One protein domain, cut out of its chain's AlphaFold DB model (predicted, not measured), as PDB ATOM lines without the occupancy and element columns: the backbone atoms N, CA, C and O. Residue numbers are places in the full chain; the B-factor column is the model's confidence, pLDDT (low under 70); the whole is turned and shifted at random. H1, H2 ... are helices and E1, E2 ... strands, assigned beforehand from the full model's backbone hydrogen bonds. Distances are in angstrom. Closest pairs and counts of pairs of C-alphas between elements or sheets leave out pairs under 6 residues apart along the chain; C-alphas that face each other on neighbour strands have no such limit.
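AT A GLANCE: This is residues 15 to 85 and 119 to 155 of the 187 residues of the protein "Hypothetical protein" of Symbiodinium necroappetens (UniProt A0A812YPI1). Two loosely joined lobes make this domain: in one, the long helix H2 packs along a narrow ribbon of two parallel strands, E1 and E2; the other, looser one holds the helix H3, with the short helix H1 near its first residues and, away from H1, the small strand E3, which pairs with residues 15 to 16 at the beginning of the printed part. E1 leads from H1 into the ribbon, and the long loop of residues 40 to 53 links it to H2. The printed part has 108 residues, with three named helices and three named strands in the order H1, E1, H2, E2, H3, E3; the class is mixed, helices and strands, with under half of the residues in named elements. The whole is loose, with a radius of gyration of the C-alphas of 16.9 A and spans of 47 by 36 by 23 A.

HOW THE PARTS SIT: Begin at residues 15 to 16, which pair antiparallel with residues 152 to 153 of E3, residues 152 to 154; E3 pairs with no named strand. Next look at H1, residues 26 to 29, which only just touches H3, residues 129 to 139, with 3 pairs of C-alphas within 8 A; the closest are those of Leu 29 and Thr 130, 6.5 A apart. E1, residues 33 to 39, and E2, residues 72 to 76, are parallel neighbours at 18 degrees; find N 36 and O 72 at 2.8 A and N 74 and O 36 at 2.9 A, within hydrogen-bond range. With H2, residues 54 to 68, they form a strand-helix-strand unit, two parallel neighbour strands with a helix between them in the chain, and its crossover is right-handed. The closest C-alphas of H2 and E2 are those of Ala 66 and Ile 73, 6.3 A apart; those of H2 and E1 are Ala 66 and Val 36, 6.6 A apart. H2 and H3 are apart. In H2 and H3 every O i to N i+4 pair is within hydrogen-bond range; H1 is too short for such a pair.

IN THESE COORDINATES: Find C-alpha 26 at (24.247, 33.175, -48.600), where H1 begins. E1 runs 19.3 A from C-alpha 33 to C-alpha 39. H2 starts at C-alpha 54, (49.025, 44.683, -27.023), and is 21.1 A long; E2 covers 12.7 A and H3 15.1 A. E3 ends at C-alpha 154, (44.775, 31.951, -47.364).

THE WHOLE: The C-alphas farthest apart are those of Asp 25 and Tyr 85, 50.2 A. Residues 86 to 118 are not printed, and C-alphas 85 and 119 are 26.4 A apart across this cut. The links E1 to H2 and H3 to E3 are long. Look for pLDDT under 70 in residues 15 to 28, 44 to 47, 79 to 85 and 143 to 155.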
ATOM      1  N   LEU A  15      42.241  30.968 -42.504       54.00
ATOM      2  CA  LEU A  15      40.829  30.615 -42.512       54.00
ATOM      3  C   LEU A  15      40.693  29.113 -42.700       54.00
ATOM      4  O   LEU A  15      41.103  28.591 -43.739       54.00
ATOM      5  N   LEU A  16      40.155  28.420 -41.701       51.28
ATOM      6  CA  LEU A  16      40.097  26.964 -41.700       51.28
ATOM      7  C   LEU A  16      38.655  26.468 -41.722       51.28
ATOM      8  O   LEU A  16      37.883  26.726 -40.805       51.28
ATOM      9  N   ALA A  17      38.400  25.678 -42.765       51.66
ATOM     10  CA  ALA A  17      37.459  24.575 -42.858       51.66
ATOM     11  C   ALA A  17      35.965  24.888 -42.724       51.66
ATOM     12  O   ALA A  17      35.498  25.468 -41.754       51.66
ATOM     13  N   CYS A  18      35.213  24.341 -43.675       44.78
ATOM     14  CA  CYS A  18      33.829  23.952 -43.492       44.78
ATOM     15  C   CYS A  18      33.717  22.441 -43.738       44.78
ATOM     16  O   CYS A  18      34.271  21.936 -44.715       44.78
ATOM     17  N   CYS A  19      32.963  21.736 -42.892       48.91
ATOM     18  CA  CYS A  19      32.464  20.390 -43.169       48.91
ATOM     19  C   CYS A  19      30.953  20.459 -43.446       48.91
ATOM     20  O   CYS A  19      30.178  20.782 -42.550       48.91
ATOM     21  N   GLY A  20      30.528  20.125 -44.671       46.06
ATOM     22  CA  GLY A  20      29.166  19.622 -44.909       46.06
ATOM     23  C   GLY A  20      28.075  20.579 -45.413       46.06
ATOM     24  O   GLY A  20      26.905  20.291 -45.178       46.06
ATOM     25  N   ALA A  21      28.379  21.663 -46.136       44.94
ATOM     26  CA  ALA A  21      27.344  22.437 -46.838       44.94
ATOM     27  C   ALA A  21      27.797  22.879 -48.239       44.94
ATOM     28  O   ALA A  21      28.935  23.300 -48.427       44.94
ATOM     29  N   ALA A  22      26.887  22.797 -49.215       45.41
ATOM     30  CA  ALA A  22      27.056  23.368 -50.548       45.41
ATOM     31  C   ALA A  22      26.869  24.896 -50.481       45.41
ATOM     32  O   ALA A  22      25.787  25.369 -50.125       45.41
ATOM     33  N   PHE A  23      27.898  25.684 -50.806       54.22
ATOM     34  CA  PHE A  23      27.848  27.151 -50.753       54.22
ATOM     35  C   PHE A  23      27.702  27.801 -52.139       54.22
ATOM     36  O   PHE A  23      28.668  28.211 -52.769       54.22
ATOM     37  N   GLY A  24      26.479  27.966 -52.618       46.19
ATOM     38  CA  GLY A  24      26.167  28.947 -53.677       46.19
ATOM     39  C   GLY A  24      25.223  30.042 -53.189       46.19
ATOM     40  O   GLY A  24      24.967  31.016 -53.889       46.19
ATOM     41  N   ASP A  25      24.710  29.866 -51.976       56.19
ATOM     42  CA  ASP A  25      23.633  30.640 -51.405       56.19
ATOM     43  C   ASP A  25      24.113  31.216 -50.073       56.19
ATOM     44  O   ASP A  25      24.621  30.490 -49.215       56.19
ATOM     45  N   THR A  26      23.973  32.526 -49.892       62.59
ATOM     46  CA  THR A  26      24.247  33.175 -48.600       62.59
ATOM     47  C   THR A  26      23.402  32.556 -47.484       62.59
ATOM     48  O   THR A  26      23.900  32.402 -46.369       62.59
ATOM     49  N   ALA A  27      22.215  32.034 -47.811       63.69
ATOM     50  CA  ALA A  27      21.384  31.266 -46.887       63.69
ATOM     51  C   ALA A  27      22.043  29.954 -46.405       63.69
ATOM     52  O   ALA A  27      21.698  29.424 -45.348       63.69
ATOM     53  N   ALA A  28      23.012  29.398 -47.143       66.00
ATOM     54  CA  ALA A  28      23.776  28.239 -46.684       66.00
ATOM     55  C   ALA A  28      24.789  28.618 -45.591       66.00
ATOM     56  O   ALA A  28      24.940  27.858 -44.635       66.00
ATOM     57  N   LEU A  29      25.422  29.796 -45.687       72.56
ATOM     58  CA  LEU A  29      26.300  30.331 -44.635       72.56
ATOM     59  C   LEU A  29      25.527  30.613 -43.344       72.56
ATOM     60  O   LEU A  29      26.057  30.380 -42.262       72.56
ATOM     61  N   GLU A  30      24.273  31.056 -43.449       76.88
ATOM     62  CA  GLU A  30      23.401  31.331 -42.296       76.88
ATOM     63  C   GLU A  30      23.078  30.084 -41.459       76.88
ATOM     64  O   GLU A  30      22.741  30.201 -40.283       76.88
ATOM     65  N   ARG A  31      23.210  28.880 -42.034       78.75
ATOM     66  CA  ARG A  31      22.987  27.604 -41.328       78.75
ATOM     67  C   ARG A  31      24.233  27.056 -40.635       78.75
ATOM     68  O   ARG A  31      24.144  26.043 -39.943       78.75
ATOM     69  N   CYS A  32      25.386  27.686 -40.833       83.19
ATOM     70  CA  CYS A  32      26.638  27.275 -40.218       83.19
ATOM     71  C   CYS A  32      26.880  28.048 -38.920       83.19
ATOM     72  O   CYS A  32      26.482  29.202 -38.772       83.19
ATOM     73  N   SER A  33      27.568  27.411 -37.976       88.12
ATOM     74  CA  SER A  33      28.071  28.114 -36.799       88.12
ATOM     75  C   SER A  33      29.416  28.775 -37.104       88.12
ATOM     76  O   SER A  33      30.188  28.293 -37.933       88.12
ATOM     77  N   PHE A  34      29.694  29.895 -36.444       90.38
ATOM     78  CA  PHE A  34      30.937  30.641 -36.615       90.38
ATOM     79  C   PHE A  34      31.679  30.700 -35.291       90.38
ATOM     80  O   PHE A  34      31.088  31.004 -34.248       90.38
ATOM     81  N   GLU A  35      32.975  30.414 -35.339       91.69
ATOM     82  CA  GLU A  35      33.832  30.421 -34.165       91.69
ATOM     83  C   GLU A  35      35.126  31.191 -34.434       91.69
ATOM     84  O   GLU A  35      35.840  30.935 -35.404       91.69
ATOM     85  N   VAL A  36      35.433  32.138 -33.549       92.94
ATOM     86  CA  VAL A  36      36.716  32.835 -33.504       92.94
ATOM     87  C   VAL A  36      37.645  32.061 -32.580       92.94
ATOM     88  O   VAL A  36      37.367  31.894 -31.392       92.94
ATOM     89  N   VAL A  37      38.767  31.600 -33.113       93.31
ATOM     90  CA  VAL A  37      39.756  30.823 -32.369       93.31
ATOM     91  C   VAL A  37      41.034  31.629 -32.256       93.31
ATOM     92  O   VAL A  37      41.568  32.124 -33.244       93.31
ATOM     93  N   MET A  38      41.564  31.703 -31.044       93.19
ATOM     94  CA  MET A  38      42.873  32.266 -30.766       93.19
ATOM     95  C   MET A  38      43.658  31.277 -29.916       93.19
ATOM     96  O   MET A  38      43.127  30.737 -28.948       93.19
ATOM     97  N   VAL A  39      44.923  31.042 -30.257       89.44
ATOM     98  CA  VAL A  39      45.826  30.195 -29.469       89.44
ATOM     99  C   VAL A  39      46.953  31.078 -28.957       89.44
ATOM    100  O   VAL A  39      47.647  31.716 -29.749       89.44
ATOM    101  N   ASP A  40      47.118  31.139 -27.638       86.94
ATOM    102  CA  ASP A  40      48.191  31.899 -26.998       86.94
ATOM    103  C   ASP A  40      48.975  30.998 -26.055       86.94
ATOM    104  O   ASP A  40      48.472  30.535 -25.025       86.94
ATOM    105  N   ASP A  41      50.229  30.754 -26.411       80.81
ATOM    106  CA  ASP A  41      51.165  30.031 -25.571       80.81
ATOM    107  C   ASP A  41      52.033  30.968 -24.730       80.81
ATOM    108  O   ASP A  41      52.865  30.475 -23.991       80.81
ATOM    109  N   ARG A  42      51.854  32.292 -24.740       79.56
ATOM    110  CA  ARG A  42      52.702  33.185 -23.935       79.56
ATOM    111  C   ARG A  42      52.404  33.078 -22.430       79.56
ATOM    112  O   ARG A  42      51.273  32.784 -22.018       79.56
ATOM    113  N   PRO A  43      53.396  33.381 -21.568       72.00
ATOM    114  CA  PRO A  43      53.195  33.425 -20.125       72.00
ATOM    115  C   PRO A  43      52.123  34.448 -19.738       72.00
ATOM    116  O   PRO A  43      52.232  35.637 -20.047       72.00
ATOM    117  N   TRP A  44      51.104  33.999 -19.005       64.75
ATOM    118  CA  TRP A  44      50.105  34.901 -18.441       64.75
ATOM    119  C   TRP A  44      50.705  35.621 -17.242       64.75
ATOM    120  O   TRP A  44      51.175  34.998 -16.291       64.75
ATOM    121  N   LYS A  45      50.651  36.948 -17.265       66.00
ATOM    122  CA  LYS A  45      50.887  37.780 -16.084       66.00
ATOM    123  C   LYS A  45      49.530  38.273 -15.597       66.00
ATOM    124  O   LYS A  45      48.625  38.473 -16.402       66.00
ATOM    125  N   ARG A  46      49.337  38.448 -14.288       65.44
ATOM    126  CA  ARG A  46      48.191  39.241 -13.822       65.44
ATOM    127  C   ARG A  46      48.418  40.661 -14.327       65.44
ATOM    128  O   ARG A  46      49.407  41.285 -13.960       65.44
ATOM    129  N   LEU A  47      47.556  41.116 -15.225       65.25
ATOM    130  CA  LEU A  47      47.702  42.403 -15.888       65.25
ATOM    131  C   LEU A  47      46.616  43.332 -15.372       65.25
ATOM    132  O   LEU A  47      45.445  42.960 -15.316       65.25
ATOM    133  N   SER A  48      47.018  44.539 -14.986       70.44
ATOM    134  CA  SER A  48      46.089  45.653 -14.828       70.44
ATOM    135  C   SER A  48      45.774  46.235 -16.211       70.44
ATOM    136  O   SER A  48      46.588  46.114 -17.127       70.44
ATOM    137  N   ALA A  49      44.613  46.877 -16.382       71.06
ATOM    138  CA  ALA A  49      44.223  47.469 -17.668       71.06
ATOM    139  C   ALA A  49      45.298  48.397 -18.295       71.06
ATOM    140  O   ALA A  49      45.542  48.263 -19.491       71.06
ATOM    141  N   PRO A  50      46.019  49.255 -17.538       79.31
ATOM    142  CA  PRO A  50      47.088  50.095 -18.096       79.31
ATOM    143  C   PRO A  50      48.333  49.315 -18.534       79.31
ATOM    144  O   PRO A  50      49.144  49.820 -19.303       79.31
ATOM    145  N   GLN A  51      48.520  48.107 -18.004       82.75
ATOM    146  CA  GLN A  51      49.691  47.264 -18.246       82.75
ATOM    147  C   GLN A  51      49.388  46.113 -19.205       82.75
ATOM    148  O   GLN A  51      50.273  45.301 -19.471       82.75
ATOM    149  N   ALA A  52      48.151  46.013 -19.699       82.81
ATOM    150  CA  ALA A  52      47.761  44.968 -20.624       82.81
ATOM    151  C   ALA A  52      48.627  45.071 -21.895       82.81
ATOM    152  O   ALA A  52      48.632  46.108 -22.561       82.81
ATOM    153  N   PRO A  53      49.383  44.021 -22.247       84.69
ATOM    154  CA  PRO A  53      50.190  44.019 -23.443       84.69
ATOM    155  C   PRO A  53      49.276  44.008 -24.670       84.69
ATOM    156  O   PRO A  53      48.133  43.548 -24.615       84.69
ATOM    157  N   TYR A  54      49.803  44.475 -25.800       86.25
ATOM    158  CA  TYR A  54      49.025  44.683 -27.023       86.25
ATOM    159  C   TYR A  54      48.255  43.439 -27.496       86.25
ATOM    160  O   TYR A  54      47.173  43.573 -28.055       86.25
ATOM    161  N   TRP A  55      48.757  42.231 -27.232       86.19
ATOM    162  CA  TRP A  55      48.058  40.996 -27.591       86.19
ATOM    163  C   TRP A  55      46.859  40.661 -26.697       86.19
ATOM    164  O   TRP A  55      45.893  40.059 -27.150       86.19
ATOM    165  N   VAL A  56      46.870  41.076 -25.430       87.19
ATOM    166  CA  VAL A  56      45.679  40.951 -24.575       87.19
ATOM    167  C   VAL A  56      44.601  41.918 -25.053       87.19
ATOM    168  O   VAL A  56      43.427  41.557 -25.100       87.19
ATOM    169  N   LEU A  57      45.001  43.121 -25.476       88.81
ATOM    170  CA  LEU A  57      44.088  44.079 -26.098       88.81
ATOM    171  C   LEU A  57      43.533  43.541 -27.428       88.81
ATOM    172  O   LEU A  57      42.333  43.643 -27.663       88.81
ATOM    173  N   GLY A  58      44.368  42.906 -28.256       90.44
ATOM    174  CA  GLY A  58      43.940  42.228 -29.485       90.44
ATOM    175  C   GLY A  58      42.895  41.139 -29.225       90.44
ATOM    176  O   GLY A  58      41.823  41.153 -29.830       90.44
ATOM    177  N   ALA A  59      43.147  40.262 -28.250       91.00
ATOM    178  CA  ALA A  59      42.189  39.236 -27.843       91.00
ATOM    179  C   ALA A  59      40.863  39.826 -27.325       91.00
ATOM    180  O   ALA A  59      39.792  39.311 -27.650       91.00
ATOM    181  N   ALA A  60      40.912  40.928 -26.568       91.12
ATOM    182  CA  ALA A  60      39.715  41.624 -26.094       91.12
ATOM    183  C   ALA A  60      38.895  42.237 -27.244       91.12
ATOM    184  O   ALA A  60      37.667  42.160 -27.233       91.12
ATOM    185  N   LEU A  61      39.556  42.801 -28.263       92.44
ATOM    186  CA  LEU A  61      38.885  43.304 -29.467       92.44
ATOM    187  C   LEU A  61      38.210  42.170 -30.248       92.44
ATOM    188  O   LEU A  61      37.058  42.309 -30.657       92.44
ATOM    189  N   ASN A  62      38.879  41.025 -30.392       93.81
ATOM    190  CA  ASN A  62      38.300  39.850 -31.048       93.81
ATOM    191  C   ASN A  62      37.117  39.270 -30.264       93.81
ATOM    192  O   ASN A  62      36.135  38.837 -30.866       93.81
ATOM    193  N   TYR A  63      37.170  39.316 -28.929       94.25
ATOM    194  CA  TYR A  63      36.029  38.991 -28.072       94.25
ATOM    195  C   TYR A  63      34.844  39.916 -28.329       94.25
ATOM    196  O   TYR A  63      33.743  39.434 -28.587       94.25
ATOM    197  N   ALA A  64      35.064  41.231 -28.337       94.56
ATOM    198  CA  ALA A  64      34.005  42.193 -28.632       94.56
ATOM    199  C   ALA A  64      33.390  41.967 -30.026       94.56
ATOM    200  O   ALA A  64      32.168  41.989 -30.163       94.56
ATOM    201  N   TYR A  65      34.221  41.690 -31.037       94.56
ATOM    202  CA  TYR A  65      33.774  41.343 -32.387       94.56
ATOM    203  C   TYR A  65      32.896  40.083 -32.405       94.56
ATOM    204  O   TYR A  65      31.792  40.111 -32.949       94.56
ATOM    205  N   ALA A  66      33.349  38.995 -31.773       95.31
ATOM    206  CA  ALA A  66      32.600  37.741 -31.725       95.31
ATOM    207  C   ALA A  66      31.250  37.914 -31.019       95.31
ATOM    208  O   ALA A  66      30.221  37.498 -31.547       95.31
ATOM    209  N   MET A  67      31.235  38.596 -29.871       96.12
ATOM    210  CA  MET A  67      30.003  38.860 -29.124       96.12
ATOM    211  C   MET A  67      29.018  39.716 -29.923       96.12
ATOM    212  O   MET A  67      27.821  39.437 -29.904       96.12
ATOM    213  N   HIS A  68      29.507  40.722 -30.653       95.88
ATOM    214  CA  HIS A  68      28.661  41.592 -31.469       95.88
ATOM    215  C   HIS A  68      27.880  40.813 -32.539       95.88
ATOM    216  O   HIS A  68      26.696  41.071 -32.740       95.88
ATOM    217  N   PHE A  69      28.514  39.831 -33.180       94.94
ATOM    218  CA  PHE A  69      27.883  39.005 -34.213       94.94
ATOM    219  C   PHE A  69      27.360  37.653 -33.703       94.94
ATOM    220  O   PHE A  69      26.984  36.799 -34.503       94.94
ATOM    221  N   SER A  70      27.302  37.453 -32.379       95.31
ATOM    222  CA  SER A  70      26.865  36.194 -31.751       95.31
ATOM    223  C   SER A  70      27.667  34.959 -32.199       95.31
ATOM    224  O   SER A  70      27.133  33.855 -32.312       95.31
ATOM    225  N   TYR A  71      28.962  35.138 -32.453       94.56
ATOM    226  CA  TYR A  71      29.890  34.052 -32.756       94.56
ATOM    227  C   TYR A  71      30.400  33.395 -31.476       94.56
ATOM    228  O   TYR A  71      30.501  34.022 -30.418       94.56
ATOM    229  N   ARG A  72      30.783  32.120 -31.578       94.75
ATOM    230  CA  ARG A  72      31.552  31.459 -30.520       94.75
ATOM    231  C   ARG A  72      32.964  32.035 -30.499       94.75
ATOM    232  O   ARG A  72      33.493  32.434 -31.533       94.75
ATOM    233  N   ILE A  73      33.592  32.056 -29.330       95.00
ATOM    234  CA  ILE A  73      34.994  32.447 -29.208       95.00
ATOM    235  C   ILE A  73      35.741  31.528 -28.255       95.00
ATOM    236  O   ILE A  73      35.254  31.216 -27.167       95.00
ATOM    237  N   ARG A  74      36.941  31.116 -28.661       94.25
ATOM    238  CA  ARG A  74      37.864  30.342 -27.833       94.25
ATOM    239  C   ARG A  74      39.220  31.025 -27.788       94.25
ATOM    240  O   ARG A  74      39.864  31.211 -28.815       94.25
ATOM    241  N   LEU A  75      39.660  31.357 -26.578       92.00
ATOM    242  CA  LEU A  75      41.051  31.685 -26.289       92.00
ATOM    243  C   LEU A  75      41.700  30.458 -25.651       92.00
ATOM    244  O   LEU A  75      41.498  30.171 -24.470       92.00
ATOM    245  N   VAL A  76      42.443  29.715 -26.457       89.69
ATOM    246  CA  VAL A  76      43.065  28.453 -26.076       89.69
ATOM    247  C   VAL A  76      44.441  28.723 -25.500       89.69
ATOM    248  O   VAL A  76      45.259  29.432 -26.090       89.69
ATOM    249  N   ARG A  77      44.706  28.097 -24.357       84.44
ATOM    250  CA  ARG A  77      46.018  28.092 -23.722       84.44
ATOM    251  C   ARG A  77      46.497  26.656 -23.603       84.44
ATOM    252  O   ARG A  77      46.010  25.939 -22.729       84.44
ATOM    253  N   PRO A  78      47.421  26.227 -24.470       76.94
ATOM    254  CA  PRO A  78      47.990  24.894 -24.383       76.94
ATOM    255  C   PRO A  78      48.608  24.694 -22.991       76.94
ATOM    256  O   PRO A  78      49.412  25.511 -22.538       76.94
ATOM    257  N   TYR A  79      48.214  23.626 -22.293       64.06
ATOM    258  CA  TYR A  79      48.563  23.368 -20.885       64.06
ATOM    259  C   TYR A  79      50.058  23.032 -20.664       64.06
ATOM    260  O   TYR A  79      50.501  22.786 -19.549       64.06
ATOM    261  N   HIS A  80      50.886  23.067 -21.706       60.69
ATOM    262  CA  HIS A  80      52.243  22.509 -21.708       60.69
ATOM    263  C   HIS A  80      53.281  23.269 -20.858       60.69
ATOM    264  O   HIS A  80      54.432  22.860 -20.795       60.69
ATOM    265  N   TRP A  81      52.901  24.344 -20.163       51.59
ATOM    266  CA  TRP A  81      53.818  25.124 -19.321       51.59
ATOM    267  C   TRP A  81      54.130  24.485 -17.962       51.59
ATOM    268  O   TRP A  81      55.009  24.975 -17.256       51.59
ATOM    269  N   THR A  82      53.419  23.426 -17.568       52.88
ATOM    270  CA  THR A  82      53.608  22.791 -16.253       52.88
ATOM    271  C   THR A  82      54.477  21.535 -16.276       52.88
ATOM    272  O   THR A  82      54.896  21.104 -15.208       52.88
ATOM    273  N   ASP A  83      54.764  20.954 -17.447       56.94
ATOM    274  CA  ASP A  83      55.606  19.755 -17.561       56.94
ATOM    275  C   ASP A  83      56.815  20.007 -18.484       56.94
ATOM    276  O   ASP A  83      56.736  19.787 -19.697       56.94
ATOM    277  N   PRO A  84      57.950  20.472 -17.930       51.84
ATOM    278  CA  PRO A  84      59.159  20.757 -18.700       51.84
ATOM    279  C   PRO A  84      59.818  19.507 -19.308       51.84
ATOM    280  O   PRO A  84      60.731  19.648 -20.122       51.84
ATOM    281  N   TYR A  85      59.375  18.295 -18.953       52.12
ATOM    282  CA  TYR A  85      59.945  17.038 -19.445       52.12
ATOM    283  C   TYR A  85      59.153  16.425 -20.605       52.12
ATOM    284  O   TYR A  85      59.699  15.616 -21.352       52.12
ATOM    285  N   CYS A 119      46.844  36.059 -31.359       88.00
ATOM    286  CA  CYS A 119      46.391  36.976 -30.306       88.00
ATOM    287  C   CYS A 119      46.892  38.420 -30.485       88.00
ATOM    288  O   CYS A 119      46.418  39.324 -29.808       88.00
ATOM    289  N   ASP A 120      47.857  38.666 -31.371       87.56
ATOM    290  CA  ASP A 120      48.247  40.014 -31.783       87.56
ATOM    291  C   ASP A 120      47.713  40.466 -33.151       87.56
ATOM    292  O   ASP A 120      48.124  41.513 -33.666       87.56
ATOM    293  N   ALA A 121      46.780  39.708 -33.716       89.12
ATOM    294  CA  ALA A 121      45.922  40.117 -34.812       89.12
ATOM    295  C   ALA A 121      44.529  40.449 -34.262       89.12
ATOM    296  O   ALA A 121      44.047  39.825 -33.314       89.12
ATOM    297  N   PHE A 122      43.866  41.441 -34.853       88.69
ATOM    298  CA  PHE A 122      42.495  41.770 -34.486       88.69
ATOM    299  C   PHE A 122      41.668  42.226 -35.677       88.69
ATOM    300  O   PHE A 122      42.184  42.820 -36.629       88.69
ATOM    301  N   VAL A 123      40.364  41.974 -35.602       86.12
ATOM    302  CA  VAL A 123      39.414  42.448 -36.608       86.12
ATOM    303  C   VAL A 123      39.153  43.937 -36.390       86.12
ATOM    304  O   VAL A 123      38.644  44.351 -35.352       86.12
ATOM    305  N   ARG A 124      39.516  44.768 -37.372       81.75
ATOM    306  CA  ARG A 124      39.262  46.218 -37.326       81.75
ATOM    307  C   ARG A 124      37.847  46.580 -37.773       81.75
ATOM    308  O   ARG A 124      37.261  47.525 -37.255       81.75
ATOM    309  N   ALA A 125      37.337  45.881 -38.782       79.50
ATOM    310  CA  ALA A 125      36.044  46.174 -39.379       79.50
ATOM    311  C   ALA A 125      34.940  45.393 -38.660       79.50
ATOM    312  O   ALA A 125      34.985  44.169 -38.597       79.50
ATOM    313  N   PHE A 126      33.918  46.088 -38.165       85.12
ATOM    314  CA  PHE A 126      32.705  45.460 -37.639       85.12
ATOM    315  C   PHE A 126      31.799  45.024 -38.797       85.12
ATOM    316  O   PHE A 126      30.715  45.563 -38.997       85.12
ATOM    317  N   VAL A 127      32.278  44.067 -39.593       88.44
ATOM    318  CA  VAL A 127      31.518  43.420 -40.670       88.44
ATOM    319  C   VAL A 127      31.293  41.943 -40.340       88.44
ATOM    320  O   VAL A 127      32.200  41.311 -39.782       88.44
ATOM    321  N   PRO A 128      30.124  41.368 -40.678       89.75
ATOM    322  CA  PRO A 128      29.876  39.949 -40.478       89.75
ATOM    323  C   PRO A 128      30.911  39.090 -41.204       89.75
ATOM    324  O   PRO A 128      31.306  39.371 -42.340       89.75
ATOM    325  N   PHE A 129      31.321  38.001 -40.565       84.69
ATOM    326  CA  PHE A 129      32.282  37.063 -41.128       84.69
ATOM    327  C   PHE A 129      31.749  36.392 -42.409       84.69
ATOM    328  O   PHE A 129      32.504  36.154 -43.349       84.69
ATOM    329  N   THR A 130      30.433  36.194 -42.511       84.19
ATOM    330  CA  THR A 130      29.765  35.733 -43.737       84.19
ATOM    331  C   THR A 130      30.019  36.659 -44.922       84.19
ATOM    332  O   THR A 130      30.360  36.180 -45.999       84.19
ATOM    333  N   SER A 131      29.934  37.978 -44.723       85.38
ATOM    334  CA  SER A 131      30.224  38.964 -45.768       85.38
ATOM    335  C   SER A 131      31.680  38.883 -46.222       85.38
ATOM    336  O   SER A 131      31.948  38.877 -47.420       85.38
ATOM    337  N   LEU A 132      32.616  38.736 -45.275       81.19
ATOM    338  CA  LEU A 132      34.033  38.553 -45.590       81.19
ATOM    339  C   LEU A 132      34.269  37.269 -46.404       81.19
ATOM    340  O   LEU A 132      35.005  37.295 -47.388       81.19
ATOM    341  N   LEU A 133      33.635  36.157 -46.021       79.31
ATOM    342  CA  LEU A 133      33.722  34.884 -46.740       79.31
ATOM    343  C   LEU A 133      33.169  34.990 -48.160       79.31
ATOM    344  O   LEU A 133      33.830  34.550 -49.099       79.31
ATOM    345  N   SER A 134      31.991  35.594 -48.332       78.25
ATOM    346  CA  SER A 134      31.391  35.813 -49.651       78.25
ATOM    347  C   SER A 134      32.282  36.685 -50.537       78.25
ATOM    348  O   SER A 134      32.472  36.375 -51.716       78.25
ATOM    349  N   ASP A 135      32.881  37.736 -49.974       79.75
ATOM    350  CA  ASP A 135      33.800  38.612 -50.697       79.75
ATOM    351  C   ASP A 135      35.086  37.899 -51.109       79.75
ATOM    352  O   ASP A 135      35.506  38.026 -52.261       79.75
ATOM    353  N   LEU A 136      35.689  37.119 -50.208       76.25
ATOM    354  CA  LEU A 136      36.870  36.310 -50.511       76.25
ATOM    355  C   LEU A 136      36.559  35.262 -51.580       76.25
ATOM    356  O   LEU A 136      37.298  35.155 -52.558       76.25
ATOM    357  N   ALA A 137      35.450  34.536 -51.440       75.75
ATOM    358  CA  ALA A 137      35.025  33.536 -52.409       75.75
ATOM    359  C   ALA A 137      34.865  34.139 -53.806       75.75
ATOM    360  O   ALA A 137      35.454  33.649 -54.770       75.75
ATOM    361  N   ARG A 138      34.152  35.267 -53.902       78.00
ATOM    362  CA  ARG A 138      33.986  36.012 -55.151       78.00
ATOM    363  C   ARG A 138      35.324  36.497 -55.709       78.00
ATOM    364  O   ARG A 138      35.576  36.337 -56.899       78.00
ATOM    365  N   ARG A 139      36.185  37.078 -54.866       75.00
ATOM    366  CA  ARG A 139      37.479  37.648 -55.280       75.00
ATOM    367  C   ARG A 139      38.428  36.593 -55.842       75.00
ATOM    368  O   ARG A 139      39.164  36.889 -56.777       75.00
ATOM    369  N   TYR A 140      38.411  35.392 -55.276       72.00
ATOM    370  CA  TYR A 140      39.285  34.293 -55.678       72.00
ATOM    371  C   TYR A 140      38.610  33.289 -56.623       72.00
ATOM    372  O   TYR A 140      39.207  32.263 -56.935       72.00
ATOM    373  N   GLY A 141      37.385  33.567 -57.090       73.38
ATOM    374  CA  GLY A 141      36.642  32.658 -57.966       73.38
ATOM    375  C   GLY A 141      36.390  31.286 -57.334       73.38
ATOM    376  O   GLY A 141      36.299  30.287 -58.047       73.38
ATOM    377  N   LEU A 142      36.322  31.216 -56.002       70.75
ATOM    378  CA  LEU A 142      36.102  29.967 -55.287       70.75
ATOM    379  C   LEU A 142      34.650  29.554 -55.488       70.75
ATOM    380  O   LEU A 142      33.727  30.238 -55.041       70.75
ATOM    381  N   ASN A 143      34.447  28.416 -56.150       62.25
ATOM    382  CA  ASN A 143      33.144  27.779 -56.181       62.25
ATOM    383  C   ASN A 143      32.921  27.079 -54.843       62.25
ATOM    384  O   ASN A 143      33.249  25.908 -54.662       62.25
ATOM    385  N   MET A 144      32.363  27.824 -53.901       60.44
ATOM    386  CA  MET A 144      32.068  27.307 -52.574       60.44
ATOM    387  C   MET A 144      30.919  26.251 -52.644       60.44
ATOM    388  O   MET A 144      30.709  25.477 -51.711       60.44
ATOM    389  N   GLY A 145      30.196  26.156 -53.772       53.34
ATOM    390  CA  GLY A 145      29.022  25.299 -53.988       53.34
ATOM    391  C   GLY A 145      29.311  23.811 -53.870       53.34
ATOM    392  O   GLY A 145      28.438  23.047 -53.471       53.34
ATOM    393  N   ASN A 146      30.556  23.423 -54.143       49.09
ATOM    394  CA  ASN A 146      30.983  22.034 -54.251       49.09
ATOM    395  C   ASN A 146      32.135  21.734 -53.279       49.09
ATOM    396  O   ASN A 146      33.124  21.114 -53.665       49.09
ATOM    397  N   CYS A 147      32.037  22.184 -52.024       50.81
ATOM    398  CA  CYS A 147      32.971  21.785 -50.966       50.81
ATOM    399  C   CYS A 147      32.782  20.303 -50.580       50.81
ATOM    400  O   CYS A 147      32.423  19.976 -49.448       50.81
ATOM    401  N   GLU A 148      33.067  19.387 -51.507       47.66
ATOM    402  CA  GLU A 148      33.413  17.996 -51.205       47.66
ATOM    403  C   GLU A 148      34.829  17.966 -50.595       47.66
ATOM    404  O   GLU A 148      35.783  17.472 -51.187       47.66
ATOM    405  N   GLY A 149      35.001  18.588 -49.424       48.62
ATOM    406  CA  GLY A 149      36.274  18.602 -48.704       48.62
ATOM    407  C   GLY A 149      36.573  19.878 -47.917       48.62
ATOM    408  O   GLY A 149      35.941  20.923 -48.076       48.62
ATOM    409  N   THR A 150      37.590  19.775 -47.062       50.44
ATOM    410  CA  THR A 150      38.135  20.874 -46.262       50.44
ATOM    411  C   THR A 150      38.812  21.899 -47.169       50.44
ATOM    412  O   THR A 150      39.875  21.633 -47.724       50.44
ATOM    413  N   SER A 151      38.226  23.088 -47.295       54.72
ATOM    414  CA  SER A 151      38.853  24.221 -47.988       54.72
ATOM    415  C   SER A 151      39.463  25.197 -46.977       54.72
ATOM    416  O   SER A 151      38.876  25.470 -45.930       54.72
ATOM    417  N   ALA A 152      40.649  25.720 -47.287       60.03
ATOM    418  CA  ALA A 152      41.300  26.787 -46.533       60.03
ATOM    419  C   ALA A 152      41.480  27.998 -47.449       60.03
ATOM    420  O   ALA A 152      41.963  27.863 -48.574       60.03
ATOM    421  N   ILE A 153      41.091  29.179 -46.969       60.78
ATOM    422  CA  ILE A 153      41.305  30.432 -47.696       60.78
ATOM    423  C   ILE A 153      42.492  31.131 -47.045       60.78
ATOM    424  O   ILE A 153      42.402  31.638 -45.927       60.78
ATOM    425  N   PHE A 154      43.616  31.158 -47.755       60.66
ATOM    426  CA  PHE A 154      44.775  31.951 -47.364       60.66
ATOM    427  C   PHE A 154      44.638  33.330 -48.004       60.66
ATOM    428  O   PHE A 154      44.933  33.517 -49.183       60.66
ATOM    429  N   ALA A 155      44.142  34.297 -47.236       55.72
ATOM    430  CA  ALA A 155      44.131  35.680 -47.682       55.72
ATOM    431  C   ALA A 155      45.554  36.246 -47.590       55.72
ATOM    432  O   ALA A 155      46.229  36.112 -46.567       55.72
TER     433      ALA A 155